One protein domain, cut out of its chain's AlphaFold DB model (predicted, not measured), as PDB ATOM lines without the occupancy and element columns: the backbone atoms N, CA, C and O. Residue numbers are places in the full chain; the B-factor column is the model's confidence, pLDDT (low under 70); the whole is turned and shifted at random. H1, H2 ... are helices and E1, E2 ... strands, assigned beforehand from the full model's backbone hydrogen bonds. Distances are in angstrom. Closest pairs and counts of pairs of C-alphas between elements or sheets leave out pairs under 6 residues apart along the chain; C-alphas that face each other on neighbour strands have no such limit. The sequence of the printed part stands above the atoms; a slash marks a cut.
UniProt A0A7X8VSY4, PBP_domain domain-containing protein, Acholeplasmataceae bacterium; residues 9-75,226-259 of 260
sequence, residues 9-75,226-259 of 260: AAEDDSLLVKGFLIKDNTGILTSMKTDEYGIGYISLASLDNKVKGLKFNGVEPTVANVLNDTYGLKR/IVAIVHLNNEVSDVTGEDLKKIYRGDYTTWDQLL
ATOM      1  N   ALA A   9     381.874 324.320 320.442       83.75
ATOM      2  CA  ALA A   9     381.719 323.862 319.061       83.75
ATOM      3  C   ALA A   9     380.558 324.537 318.309       83.75
ATOM      4  O   ALA A   9     380.386 324.304 317.120       83.75
ATOM      5  N   ALA A  10     379.742 325.363 318.975       77.19
ATOM      6  CA  ALA A  10     378.728 326.164 318.288       77.19
ATOM      7  C   ALA A  10     379.327 327.377 317.553       77.19
ATOM      8  O   ALA A  10     378.649 327.955 316.705       77.19
ATOM      9  N   GLU A  11     380.552 327.777 317.903       79.62
ATOM     10  CA  GLU A  11     381.258 328.928 317.323       79.62
ATOM     11  C   GLU A  11     382.569 328.523 316.624       79.62
ATOM     12  O   GLU A  11     383.118 329.314 315.858       79.62
ATOM     13  N   ASP A  12     383.058 327.298 316.857       85.75
ATOM     14  CA  ASP A  12     384.311 326.786 316.303       85.75
ATOM     15  C   ASP A  12     384.188 325.324 315.843       85.75
ATOM     16  O   ASP A  12     384.328 324.373 316.618       85.75
ATOM     17  N   ASP A  13     383.988 325.154 314.538       89.31
ATOM     18  CA  ASP A  13     383.925 323.851 313.877       89.31
ATOM     19  C   ASP A  13     385.243 323.058 313.973       89.31
ATOM     20  O   ASP A  13     385.243 321.845 313.764       89.31
ATOM     21  N   SER A  14     386.380 323.691 314.297       90.44
ATOM     22  CA  SER A  14     387.664 322.983 314.435       90.44
ATOM     23  C   SER A  14     387.699 322.028 315.633       90.44
ATOM     24  O   SER A  14     388.551 321.137 315.691       90.44
ATOM     25  N   LEU A  15     386.747 322.181 316.558       91.81
ATOM     26  CA  LEU A  15     386.524 321.289 317.692       91.81
ATOM     27  C   LEU A  15     385.783 320.001 317.304       91.81
ATOM     28  O   LEU A  15     385.697 319.084 318.125       91.81
ATOM     29  N   LEU A  16     385.236 319.934 316.086       92.44
ATOM     30  CA  LEU A  16     384.520 318.772 315.575       92.44
ATOM     31  C   LEU A  16     385.468 317.757 314.919       92.44
ATOM     32  O   LEU A  16     386.514 318.091 314.357       92.44
ATOM     33  N   VAL A  17     385.070 316.487 314.961       93.81
ATOM     34  CA  VAL A  17     385.789 315.356 314.377       93.81
ATOM     35  C   VAL A  17     386.038 315.581 312.887       93.81
ATOM     36  O   VAL A  17     385.169 316.029 312.137       93.81
ATOM     37  N   LYS A  18     387.243 315.241 312.422       92.31
ATOM     38  CA  LYS A  18     387.610 315.409 311.012       92.31
ATOM     39  C   LYS A  18     386.663 314.633 310.098       92.31
ATOM     40  O   LYS A  18     386.408 313.455 310.317       92.31
ATOM     41  N   GLY A  19     386.225 315.286 309.023       87.94
ATOM     42  CA  GLY A  19     385.349 314.675 308.022       87.94
ATOM     43  C   GLY A  19     383.859 314.736 308.359       87.94
ATOM     44  O   GLY A  19     383.070 314.147 307.624       87.94
ATOM     45  N   PHE A  20     383.463 315.458 309.418       91.56
ATOM     46  CA  PHE A  20     382.055 315.763 309.657       91.56
ATOM     47  C   PHE A  20     381.435 316.481 308.448       91.56
ATOM     48  O   PHE A  20     382.104 317.210 307.710       91.56
ATOM     49  N   LEU A  21     380.139 316.261 308.238       91.88
ATOM     50  CA  LEU A  21     379.384 316.857 307.141       91.88
ATOM     51  C   LEU A  21     378.208 317.646 307.701       91.88
ATOM     52  O   LEU A  21     377.478 317.152 308.558       91.88
ATOM     53  N   ILE A  22     377.977 318.834 307.149       90.00
ATOM     54  CA  ILE A  22     376.766 319.613 307.402       90.00
ATOM     55  C   ILE A  22     375.802 319.361 306.243       90.00
ATOM     56  O   ILE A  22     376.119 319.628 305.083       90.00
ATOM     57  N   LYS A  23     374.626 318.818 306.556       92.00
ATOM     58  CA  LYS A  23     373.530 318.577 305.611       92.00
ATOM     59  C   LYS A  23     372.205 318.974 306.255       92.00
ATOM     60  O   LYS A  23     372.117 319.103 307.472       92.00
ATOM     61  N   ASP A  24     371.177 319.161 305.437       91.25
ATOM     62  CA  ASP A  24     369.808 319.324 305.923       91.25
ATOM     63  C   ASP A  24     369.219 317.986 306.414       91.25
ATOM     64  O   ASP A  24     369.800 316.918 306.203       91.25
ATOM     65  N   ASN A  25     368.037 318.023 307.043       91.81
ATOM     66  CA  ASN A  25     367.385 316.816 307.571       91.81
ATOM     67  C   ASN A  25     367.232 315.720 306.499       91.81
ATOM     68  O   ASN A  25     367.469 314.546 306.784       91.81
ATOM     69  N   THR A  26     366.893 316.090 305.260       94.25
ATOM     70  CA  THR A  26     366.760 315.154 304.130       94.25
ATOM     71  C   THR A  26     368.085 314.469 303.804       94.25
ATOM     72  O   THR A  26     368.138 313.248 303.627       94.25
ATOM     73  N   GLY A  27     369.170 315.241 303.734       96.06
ATOM     74  CA  GLY A  27     370.507 314.738 303.468       96.06
ATOM     75  C   GLY A  27     371.028 313.842 304.588       96.06
ATOM     76  O   GLY A  27     371.614 312.802 304.292       96.06
ATOM     77  N   ILE A  28     370.784 314.196 305.853       96.62
ATOM     78  CA  ILE A  28     371.185 313.379 307.009       96.62
ATOM     79  C   ILE A  28     370.387 312.070 307.040       96.62
ATOM     80  O   ILE A  28     370.991 311.004 307.115       96.62
ATOM     81  N   LEU A  29     369.058 312.121 306.876       96.25
ATOM     82  CA  LEU A  29     368.213 310.924 306.755       96.25
ATOM     83  C   LEU A  29     368.690 310.000 305.635       96.25
ATOM     84  O   LEU A  29     368.706 308.786 305.803       96.25
ATOM     85  N   THR A  30     369.061 310.562 304.485       96.44
ATOM     86  CA  THR A  30     369.557 309.779 303.347       96.44
ATOM     87  C   THR A  30     370.883 309.103 303.681       96.44
ATOM     88  O   THR A  30     371.018 307.910 303.431       96.44
ATOM     89  N   SER A  31     371.828 309.822 304.300       96.69
ATOM     90  CA  SER A  31     373.107 309.244 304.730       96.69
ATOM     91  C   SER A  31     372.902 308.100 305.733       96.69
ATOM     92  O   SER A  31     373.478 307.030 305.566       96.69
ATOM     93  N   MET A  32     372.040 308.283 306.739       97.38
ATOM     94  CA  MET A  32     371.805 307.278 307.790       97.38
ATOM     95  C   MET A  32     370.999 306.065 307.316       97.38
ATOM     96  O   MET A  32     370.917 305.076 308.031       97.38
ATOM     97  N   LYS A  33     370.415 306.105 306.113       96.75
ATOM     98  CA  LYS A  33     369.802 304.934 305.459       96.75
ATOM     99  C   LYS A  33     370.823 304.042 304.758       96.75
ATOM    100  O   LYS A  33     370.473 302.938 304.363       96.75
ATOM    101  N   THR A  34     372.046 304.531 304.552       96.38
ATOM    102  CA  THR A  34     373.086 303.826 303.790       96.38
ATOM    103  C   THR A  34     374.341 303.547 304.602       96.38
ATOM    104  O   THR A  34     375.003 302.544 304.367       96.38
ATOM    105  N   ASP A  35     374.697 304.445 305.516       96.44
ATOM    106  CA  ASP A  35     375.915 304.348 306.308       96.44
ATOM    107  C   ASP A  35     375.629 303.626 307.628       96.44
ATOM    108  O   ASP A  35     375.109 304.226 308.566       96.44
ATOM    109  N   GLU A  36     375.965 302.335 307.693       96.44
ATOM    110  CA  GLU A  36     375.718 301.491 308.872       96.44
ATOM    111  C   GLU A  36     376.463 301.959 310.131       96.44
ATOM    112  O   GLU A  36     376.038 301.660 311.253       96.44
ATOM    113  N   TYR A  37     377.539 302.730 309.954       94.50
ATOM    114  CA  TYR A  37     378.365 303.250 311.040       94.50
ATOM    115  C   TYR A  37     378.157 304.743 311.292       94.50
ATOM    116  O   TYR A  37     378.725 305.279 312.243       94.50
ATOM    117  N   GLY A  38     377.347 305.403 310.467       95.44
ATOM    118  CA  GLY A  38     377.086 306.826 310.558       95.44
ATOM    119  C   GLY A  38     376.224 307.203 311.763       95.44
ATOM    120  O   GLY A  38     375.359 306.448 312.210       95.44
ATOM    121  N   ILE A  39     376.436 308.428 312.239       97.00
ATOM    122  CA  ILE A  39     375.566 309.123 313.187       97.00
ATOM    123  C   ILE A  39     375.234 310.509 312.636       97.00
ATOM    124  O   ILE A  39     376.074 311.178 312.031       97.00
ATOM    125  N   GLY A  40     374.003 310.951 312.848       95.69
ATOM    126  CA  GLY A  40     373.574 312.305 312.527       95.69
ATOM    127  C   GLY A  40     372.544 312.815 313.520       95.69
ATOM    128  O   GLY A  40     372.111 312.090 314.411       95.69
ATOM    129  N   TYR A  41     372.125 314.065 313.357       93.69
ATOM    130  CA  TYR A  41     370.999 314.628 314.093       93.69
ATOM    131  C   TYR A  41     370.001 315.249 313.128       93.69
ATOM    132  O   TYR A  41     370.382 315.869 312.141       93.69
ATOM    133  N   ILE A  42     368.717 315.094 313.419       94.44
ATOM    134  CA  ILE A  42     367.631 315.721 312.658       94.44
ATOM    135  C   ILE A  42     366.610 316.319 313.613       94.44
ATOM    136  O   ILE A  42     366.540 315.921 314.776       94.44
ATOM    137  N   SER A  43     365.783 317.242 313.128       92.94
ATOM    138  CA  SER A  43     364.591 317.669 313.868       92.94
ATOM    139  C   SER A  43     363.694 316.462 314.163       92.94
ATOM    140  O   SER A  43     363.486 315.621 313.286       92.94
ATOM    141  N   LEU A  44     363.106 316.402 315.359       95.50
ATOM    142  CA  LEU A  44     362.184 315.329 315.753       95.50
ATOM    143  C   LEU A  44     361.023 315.178 314.760       95.50
ATOM    144  O   LEU A  44     360.648 314.064 314.411       95.50
ATOM    145  N   ALA A  45     360.511 316.288 314.228       92.12
ATOM    146  CA  ALA A  45     359.453 316.277 313.218       92.12
ATOM    147  C   ALA A  45     359.842 315.570 311.902       92.12
ATOM    148  O   ALA A  45     358.971 315.225 311.111       92.12
ATOM    149  N   SER A  46     361.139 315.371 311.640       93.25
ATOM    150  CA  SER A  46     361.646 314.671 310.454       93.25
ATOM    151  C   SER A  46     361.948 313.190 310.700       93.25
ATOM    152  O   SER A  46     362.305 312.494 309.751       93.25
ATOM    153  N   LEU A  47     361.845 312.697 311.939       95.38
ATOM    154  CA  LEU A  47     362.135 311.301 312.253       95.38
ATOM    155  C   LEU A  47     361.123 310.374 311.563       95.38
ATOM    156  O   LEU A  47     359.916 310.487 311.772       95.38
ATOM    157  N   ASP A  48     361.627 309.444 310.751       93.94
ATOM    158  CA  ASP A  48     360.844 308.390 310.106       93.94
ATOM    159  C   ASP A  48     361.292 306.999 310.592       93.94
ATOM    160  O   ASP A  48     362.278 306.849 311.310       93.94
ATOM    161  N   ASN A  49     360.560 305.957 310.199       95.69
ATOM    162  CA  ASN A  49     360.872 304.570 310.557       95.69
ATOM    163  C   ASN A  49     361.961 303.925 309.679       95.69
ATOM    164  O   ASN A  49     362.164 302.714 309.751       95.69
ATOM    165  N   LYS A  50     362.621 304.698 308.810       96.69
ATOM    166  CA  LYS A  50     363.672 304.210 307.903       96.69
ATOM    167  C   LYS A  50     365.073 304.416 308.484       96.69
ATOM    168  O   LYS A  50     366.042 303.970 307.880       96.69
ATOM    169  N   VAL A  51     365.176 305.086 309.627       97.69
ATOM    170  CA  VAL A  51     366.381 305.224 310.452       97.69
ATOM    171  C   VAL A  51     366.019 304.918 311.903       97.69
ATOM    172  O   VAL A  51     364.840 304.896 312.264       97.69
ATOM    173  N   LYS A  52     367.017 304.682 312.755       98.06
ATOM    174  CA  LYS A  52     366.795 304.494 314.188       98.06
ATOM    175  C   LYS A  52     367.031 305.811 314.918       98.06
ATOM    176  O   LYS A  52     368.153 306.307 314.933       98.06
ATOM    177  N   GLY A  53     365.982 306.357 315.530       97.94
ATOM    178  CA  GLY A  53     366.100 307.443 316.503       97.94
ATOM    179  C   GLY A  53     366.566 306.906 317.849       97.94
ATOM    180  O   GLY A  53     365.933 306.009 318.405       97.94
ATOM    181  N   LEU A  54     367.672 307.440 318.355       98.19
ATOM    182  CA  LEU A  54     368.232 307.049 319.640       98.19
ATOM    183  C   LEU A  54     367.455 307.693 320.786       98.19
ATOM    184  O   LEU A  54     366.988 308.833 320.687       98.19
ATOM    185  N   LYS A  55     367.345 306.961 321.895       98.19
ATOM    186  CA  LYS A  55     366.973 307.548 323.181       98.19
ATOM    187  C   LYS A  55     368.064 308.520 323.628       98.19
ATOM    188  O   LYS A  55     369.217 308.411 323.209       98.19
ATOM    189  N   PHE A  56     367.674 309.485 324.451       97.31
ATOM    190  CA  PHE A  56     368.606 310.397 325.093       97.31
ATOM    191  C   PHE A  56     368.489 310.282 326.605       97.31
ATOM    192  O   PHE A  56     367.429 310.583 327.159       97.31
ATOM    193  N   ASN A  57     369.565 309.854 327.267       95.56
ATOM    194  CA  ASN A  57     369.566 309.510 328.692       95.56
ATOM    195  C   ASN A  57     368.403 308.561 329.058       95.56
ATOM    196  O   ASN A  57     367.680 308.787 330.031       95.56
ATOM    197  N   GLY A  58     368.159 307.543 328.231       97.12
ATOM    198  CA  GLY A  58     367.088 306.564 328.411       97.12
ATOM    199  C   GLY A  58     365.686 307.043 328.014       97.12
ATOM    200  O   GLY A  58     364.745 306.245 328.045       97.12
ATOM    201  N   VAL A  59     365.517 308.306 327.611       98.12
ATOM    202  CA  VAL A  59     364.213 308.889 327.261       98.12
ATOM    203  C   VAL A  59     363.978 308.849 325.756       98.12
ATOM    204  O   VAL A  59     364.816 309.275 324.964       98.12
ATOM    205  N   GLU A  60     362.806 308.364 325.347       97.94
ATOM    206  CA  GLU A  60     362.430 308.307 323.934       97.94
ATOM    207  C   GLU A  60     362.177 309.701 323.337       97.94
ATOM    208  O   GLU A  60     361.537 310.540 323.988       97.94
ATOM    209  N   PRO A  61     362.607 309.942 322.085       96.75
ATOM    210  CA  PRO A  61     362.398 311.202 321.387       96.75
ATOM    211  C   PRO A  61     360.942 311.321 320.917       96.75
ATOM    212  O   PRO A  61     360.612 311.028 319.772       96.75
ATOM    213  N   THR A  62     360.040 311.732 321.807       96.44
ATOM    214  CA  THR A  62     358.614 311.915 321.490       96.44
ATOM    215  C   THR A  62     358.155 313.330 321.818       96.44
ATOM    216  O   THR A  62     358.683 313.972 322.725       96.44
ATOM    217  N   VAL A  63     357.124 313.815 321.118       94.88
ATOM    218  CA  VAL A  63     356.509 315.126 321.409       94.88
ATOM    219  C   VAL A  63     356.032 315.196 322.863       94.88
ATOM    220  O   VAL A  63     356.239 316.209 323.527       94.88
ATOM    221  N   ALA A  64     355.466 314.106 323.390       95.81
ATOM    222  CA  ALA A  64     355.040 314.029 324.785       95.81
ATOM    223  C   ALA A  64     356.216 314.224 325.756       95.81
ATOM    224  O   ALA A  64     356.111 315.029 326.682       95.81
ATOM    225  N   ASN A  65     357.348 313.555 325.510       97.00
ATOM    226  CA  ASN A  65     358.539 313.673 326.353       97.00
ATOM    227  C   ASN A  65     359.236 315.035 326.216       97.00
ATOM    228  O   ASN A  65     359.851 315.532 327.158       97.00
ATOM    229  N   VAL A  66     359.125 315.681 325.052       95.81
ATOM    230  CA  VAL A  66     359.586 317.063 324.864       95.81
ATOM    231  C   VAL A  66     358.736 318.025 325.692       95.81
ATOM    232  O   VAL A  66     359.288 318.870 326.396       95.81
ATOM    233  N   LEU A  67     357.408 317.907 325.635       94.38
ATOM    234  CA  LEU A  67     356.491 318.825 326.315       94.38
ATOM    235  C   LEU A  67     356.479 318.659 327.838       94.38
ATOM    236  O   LEU A  67     356.332 319.654 328.542       94.38
ATOM    237  N   ASN A  68     356.668 317.441 328.352       94.81
ATOM    238  CA  ASN A  68     356.764 317.181 329.795       94.81
ATOM    239  C   ASN A  68     358.188 317.357 330.369       94.81
ATOM    240  O   ASN A  68     358.420 317.015 331.525       94.81
ATOM    241  N   ASP A  69     359.122 317.872 329.561       93.31
ATOM    242  CA  ASP A  69     360.506 318.188 329.941       93.31
ATOM    243  C   ASP A  69     361.399 316.995 330.326       93.31
ATOM    244  O   ASP A  69     362.461 317.172 330.913       93.31
ATOM    245  N   THR A  70     361.019 315.774 329.943       95.81
ATOM    246  CA  THR A  70     361.847 314.576 330.170       95.81
ATOM    247  C   THR A  70     362.877 314.334 329.067       95.81
ATOM    248  O   THR A  70     363.952 313.805 329.342       95.81
ATOM    249  N   TYR A  71     362.602 314.734 327.819       96.19
ATOM    250  CA  TYR A  71     363.552 314.606 326.706       96.19
ATOM    251  C   TYR A  71     364.423 315.863 326.559       96.19
ATOM    252  O   TYR A  71     363.937 316.935 326.191       96.19
ATOM    253  N   GLY A  72     365.725 315.725 326.834       93.44
ATOM    254  CA  GLY A  72     366.655 316.852 327.001       93.44
ATOM    255  C   GLY A  72     367.354 317.388 325.742       93.44
ATOM    256  O   GLY A  72     367.906 318.488 325.790       93.44
ATOM    257  N   LEU A  73     367.332 316.682 324.602       93.75
ATOM    258  CA  LEU A  73     367.902 317.190 323.339       93.75
ATOM    259  C   LEU A  73     366.939 318.150 322.636       93.75
ATOM    260  O   LEU A  73     366.411 317.887 321.554       93.75
ATOM    261  N   LYS A  74     366.708 319.289 323.279       93.62
ATOM    262  CA  LYS A  74     365.831 320.349 322.790       93.62
ATOM    263  C   LYS A  74     366.348 321.728 323.173       93.62
ATOM    264  O   LYS A  74     367.183 321.881 324.064       93.62
ATOM    265  N   ARG A  75     365.841 322.755 322.500       92.88
ATOM    266  CA  ARG A  75     366.068 324.165 322.827       92.88
ATOM    267  C   ARG A  75     364.766 324.953 322.700       92.88
ATOM    268  O   ARG A  75     363.942 324.625 321.845       92.88
ATOM    269  N   ILE A 226     365.654 317.838 318.701       93.50
ATOM    270  CA  ILE A 226     366.447 317.059 317.757       93.50
ATOM    271  C   ILE A 226     366.593 315.624 318.241       93.50
ATOM    272  O   ILE A 226     366.468 315.326 319.431       93.50
ATOM    273  N   VAL A 227     366.909 314.736 317.314       96.38
ATOM    274  CA  VAL A 227     367.097 313.314 317.577       96.38
ATOM    275  C   VAL A 227     368.414 312.887 316.968       96.38
ATOM    276  O   VAL A 227     368.633 313.119 315.778       96.38
ATOM    277  N   ALA A 228     369.277 312.274 317.777       97.25
ATOM    278  CA  ALA A 228     370.426 311.552 317.256       97.25
ATOM    279  C   ALA A 228     369.912 310.306 316.529       97.25
ATOM    280  O   ALA A 228     369.122 309.541 317.082       97.25
ATOM    281  N   ILE A 229     370.321 310.130 315.280       98.19
ATOM    282  CA  ILE A 229     369.884 309.031 314.431       98.19
ATOM    283  C   ILE A 229     371.076 308.232 313.927       98.19
ATOM    284  O   ILE A 229     372.138 308.786 313.640       98.19
ATOM    285  N   VAL A 230     370.857 306.931 313.797       98.38
ATOM    286  CA  VAL A 230     371.800 305.962 313.233       98.38
ATOM    287  C   VAL A 230     371.072 305.070 312.232       98.38
ATOM    288  O   VAL A 230     369.837 305.081 312.129       98.38
ATOM    289  N   HIS A 231     371.834 304.271 311.493       98.31
ATOM    290  CA  HIS A 231     371.267 303.239 310.635       98.31
ATOM    291  C   HIS A 231     370.447 302.209 311.426       98.31
ATOM    292  O   HIS A 231     370.741 301.910 312.583       98.31
ATOM    293  N   LEU A 232     369.421 301.622 310.796       97.62
ATOM    294  CA  LEU A 232     368.525 300.654 311.451       97.62
ATOM    295  C   LEU A 232     369.266 299.432 312.020       97.62
ATOM    296  O   LEU A 232     368.893 298.939 313.086       97.62
ATOM    297  N   ASN A 233     370.324 298.989 311.334       96.69
ATOM    298  CA  ASN A 233     371.150 297.844 311.739       96.69
ATOM    299  C   ASN A 233     372.134 298.165 312.875       96.69
ATOM    300  O   ASN A 233     372.734 297.245 313.418       96.69
ATOM    301  N   ASN A 234     372.323 299.438 313.232       97.38
ATOM    302  CA  ASN A 234     373.258 299.812 314.284       97.38
ATOM    303  C   ASN A 234     372.735 299.360 315.653       97.38
ATOM    304  O   ASN A 234     371.561 299.569 315.945       97.38
ATOM    305  N   GLU A 235     373.561 298.754 316.502       96.00
ATOM    306  CA  GLU A 235     373.097 298.186 317.778       96.00
ATOM    307  C   GLU A 235     372.794 299.241 318.851       96.00
ATOM    308  O   GLU A 235     371.984 298.983 319.743       96.00
ATOM    309  N   VAL A 236     373.354 300.451 318.740       96.81
ATOM    310  CA  VAL A 236     373.096 301.530 319.702       96.81
ATOM    311  C   VAL A 236     371.623 301.936 319.682       96.81
ATOM    312  O   VAL A 236     371.005 302.116 318.630       96.81
ATOM    313  N   SER A 237     371.048 302.088 320.875       96.75
ATOM    314  CA  SER A 237     369.654 302.503 321.071       96.75
ATOM    315  C   SER A 237     369.477 303.692 322.016       96.75
ATOM    316  O   SER A 237     368.369 304.212 322.129       96.75
ATOM    317  N   ASP A 238     370.537 304.107 322.706       97.12
ATOM    318  CA  ASP A 238     370.531 305.187 323.694       97.12
ATOM    319  C   ASP A 238     371.891 305.885 323.709       97.12
ATOM    320  O   ASP A 238     372.912 305.244 323.464       97.12
ATOM    321  N   VAL A 239     371.888 307.190 323.973       96.62
ATOM    322  CA  VAL A 239     373.090 308.023 324.102       96.62
ATOM    323  C   VAL A 239     372.908 309.056 325.203       96.62
ATOM    324  O   VAL A 239     371.821 309.596 325.414       96.62
ATOM    325  N   THR A 240     374.000 309.393 325.877       95.00
ATOM    326  CA  THR A 240     374.068 310.523 326.802       95.00
ATOM    327  C   THR A 240     374.619 311.777 326.121       95.00
ATOM    328  O   THR A 240     375.097 311.757 324.982       95.00
ATOM    329  N   GLY A 241     374.569 312.915 326.821       93.31
ATOM    330  CA  GLY A 241     375.216 314.139 326.339       93.31
ATOM    331  C   GLY A 241     376.735 313.991 326.221       93.31
ATOM    332  O   GLY A 241     377.333 314.499 325.274       93.31
ATOM    333  N   GLU A 242     377.344 313.243 327.144       93.81
ATOM    334  CA  GLU A 242     378.778 312.962 327.139       93.81
ATOM    335  C   GLU A 242     379.179 312.090 325.944       93.81
ATOM    336  O   GLU A 242     380.170 312.395 325.278       93.81
ATOM    337  N   ASP A 243     378.379 311.070 325.628       95.69
ATOM    338  CA  ASP A 243     378.588 310.201 324.467       95.69
ATOM    339  C   ASP A 243     378.617 311.014 323.178       95.69
ATOM    340  O   ASP A 243     379.590 310.973 322.426       95.69
ATOM    341  N   LEU A 244     377.581 311.827 322.955       95.12
ATOM    342  CA  LEU A 244     377.499 312.686 321.780       95.12
ATOM    343  C   LEU A 244     378.688 313.651 321.715       95.12
ATOM    344  O   LEU A 244     379.293 313.795 320.655       95.12
ATOM    345  N   LYS A 245     379.078 314.273 322.834       94.12
ATOM    346  CA  LYS A 245     380.243 315.168 322.893       94.12
ATOM    347  C   LYS A 245     381.539 314.450 322.498       94.12
ATOM    348  O   LYS A 245     382.290 314.984 321.684       94.12
ATOM    349  N   LYS A 246     381.786 313.244 323.020       95.31
ATOM    350  CA  LYS A 246     382.969 312.426 322.695       95.31
ATOM    351  C   LYS A 246     382.983 311.977 321.235       95.31
ATOM    352  O   LYS A 246     384.033 312.038 320.598       95.31
ATOM    353  N   ILE A 247     381.833 311.589 320.682       95.06
ATOM    354  CA  ILE A 247     381.697 311.243 319.259       95.06
ATOM    355  C   ILE A 247     381.999 312.464 318.383       95.06
ATOM    356  O   ILE A 247     382.862 312.400 317.511       95.06
ATOM    357  N   TYR A 248     381.344 313.603 318.640       93.38
ATOM    358  CA  TYR A 248     381.531 314.811 317.830       93.38
ATOM    359  C   TYR A 248     382.924 315.411 317.960       93.38
ATOM    360  O   TYR A 248     383.349 316.089 317.037       93.38
ATOM    361  N   ARG A 249     383.648 315.156 319.053       94.12
ATOM    362  CA  ARG A 249     385.060 315.536 319.208       94.12
ATOM    363  C   ARG A 249     386.027 314.560 318.527       94.12
ATOM    364  O   ARG A 249     387.159 314.928 318.223       94.12
ATOM    365  N   GLY A 250     385.585 313.332 318.262       93.88
ATOM    366  CA  GLY A 250     386.414 312.255 317.718       93.88
ATOM    367  C   GLY A 250     387.168 311.449 318.779       93.88
ATOM    368  O   GLY A 250     388.080 310.703 318.431       93.88
ATOM    369  N   ASP A 251     386.793 311.576 320.054       95.00
ATOM    370  CA  ASP A 251     387.319 310.740 321.140       95.00
ATOM    371  C   ASP A 251     386.777 309.304 321.021       95.00
ATOM    372  O   ASP A 251     387.488 308.326 321.270       95.00
ATOM    373  N   TYR A 252     385.509 309.179 320.607       95.19
ATOM    374  CA  TYR A 252     384.885 307.913 320.228       95.19
ATOM    375  C   TYR A 252     384.805 307.809 318.708       95.19
ATOM    376  O   TYR A 252     384.268 308.684 318.034       95.19
ATOM    377  N   THR A 253     385.364 306.723 318.179       94.00
ATOM    378  CA  THR A 253     385.479 306.448 316.738       94.00
ATOM    379  C   THR A 253     384.866 305.105 316.343       94.00
ATOM    380  O   THR A 253     384.795 304.788 315.158       94.00
ATOM    381  N   THR A 254     384.405 304.318 317.322       94.44
ATOM    382  CA  THR A 254     383.762 303.012 317.129       94.44
ATOM    383  C   THR A 254     382.559 302.869 318.059       94.44
ATOM    384  O   THR A 254     382.527 303.474 319.131       94.44
ATOM    385  N   TRP A 255     381.577 302.055 317.666       95.12
ATOM    386  CA  TRP A 255     380.368 301.816 318.465       95.12
ATOM    387  C   TRP A 255     380.632 301.005 319.738       95.12
ATOM    388  O   TRP A 255     379.968 301.239 320.744       95.12
ATOM    389  N   ASP A 256     381.649 300.140 319.743       93.12
ATOM    390  CA  ASP A 256     382.035 299.346 320.918       93.12
ATOM    391  C   ASP A 256     382.376 300.232 322.128       93.12
ATOM    392  O   ASP A 256     382.063 299.888 323.262       93.12
ATOM    393  N   GLN A 257     382.927 301.430 321.898       93.00
ATOM    394  CA  GLN A 257     383.228 302.393 322.968       93.00
ATOM    395  C   GLN A 257     381.976 302.908 323.701       93.00
ATOM    396  O   GLN A 257     382.108 303.433 324.806       93.00
ATOM    397  N   LEU A 258     380.791 302.772 323.094       89.06
ATOM    398  CA  LEU A 258     379.492 303.111 323.689       89.06
ATOM    399  C   LEU A 258     378.777 301.891 324.273       89.06
ATOM    400  O   LEU A 258     378.001 302.034 325.213       89.06
ATOM    401  N   LEU A 259     379.007 300.707 323.703       87.12
ATOM    402  CA  LEU A 259     378.319 299.473 324.089       87.12
ATOM    403  C   LEU A 259     379.001 298.738 325.254       87.12
ATOM    404  O   LEU A 259     378.318 297.994 325.961       87.12
TER     405      LEU A 259
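Overview. This is residues 9 to 75 and 226 to 259 of the 260 residues of the protein "PBP_domain domain-containing protein" of Acholeplasmataceae bacterium (UniProt A0A7X8VSY4). Little regular structure: mostly loops round a short two-stranded ribbon, E1 and E2, near the middle, with H1 packed chiefly on E1 and the small helices H2 and H4 far out. The 101 printed residues hold H1, E1, H2, E2, H3, H4 in that order, only 36 residues of a mixed class. The antiparallel sheet's order is E1 - E2; the whole is compact, radius of gyration of the C-alphas 13.1 A, spans 35 by 28 by 28 A.

Arrangement. E1, residues 39 to 43, and E2, residues 226 to 230, are antiparallel at 147 degrees; N 227 and O 42 are 2.8 A apart, within hydrogen-bond range. The closest C-alphas of H1, residues 25 to 32, and E1 are those of Asn 25 and Ile 42, 5.2 A. H3, residues 241 to 249, and H4, residues 256 to 259, are close but not clearly touching: the closest C-alphas, of Asp 243 and Leu 258, are 7.2 A apart. H2, residues 63 to 67, is apart from H1, H3 and H4. In H1, H2 and H3 every O i to N i+4 pair is within hydrogen-bond range; H4 is too short for one.

Along the chain. E1 spans 13.9 A, E2 13.1 A, H3 12.2 A, H1 10.5 A. H1 begins at C-alpha 25 (367.385, 316.816, 307.571); H4 ends at C-alpha 259 (378.319, 299.473, 324.089).

Size, cuts and confidence. Residues 76 to 225 are not printed; C-alphas 75 and 226 are 8.7 A apart. E1 to H2 is a long link. No printed residue is under 70 in pLDDT.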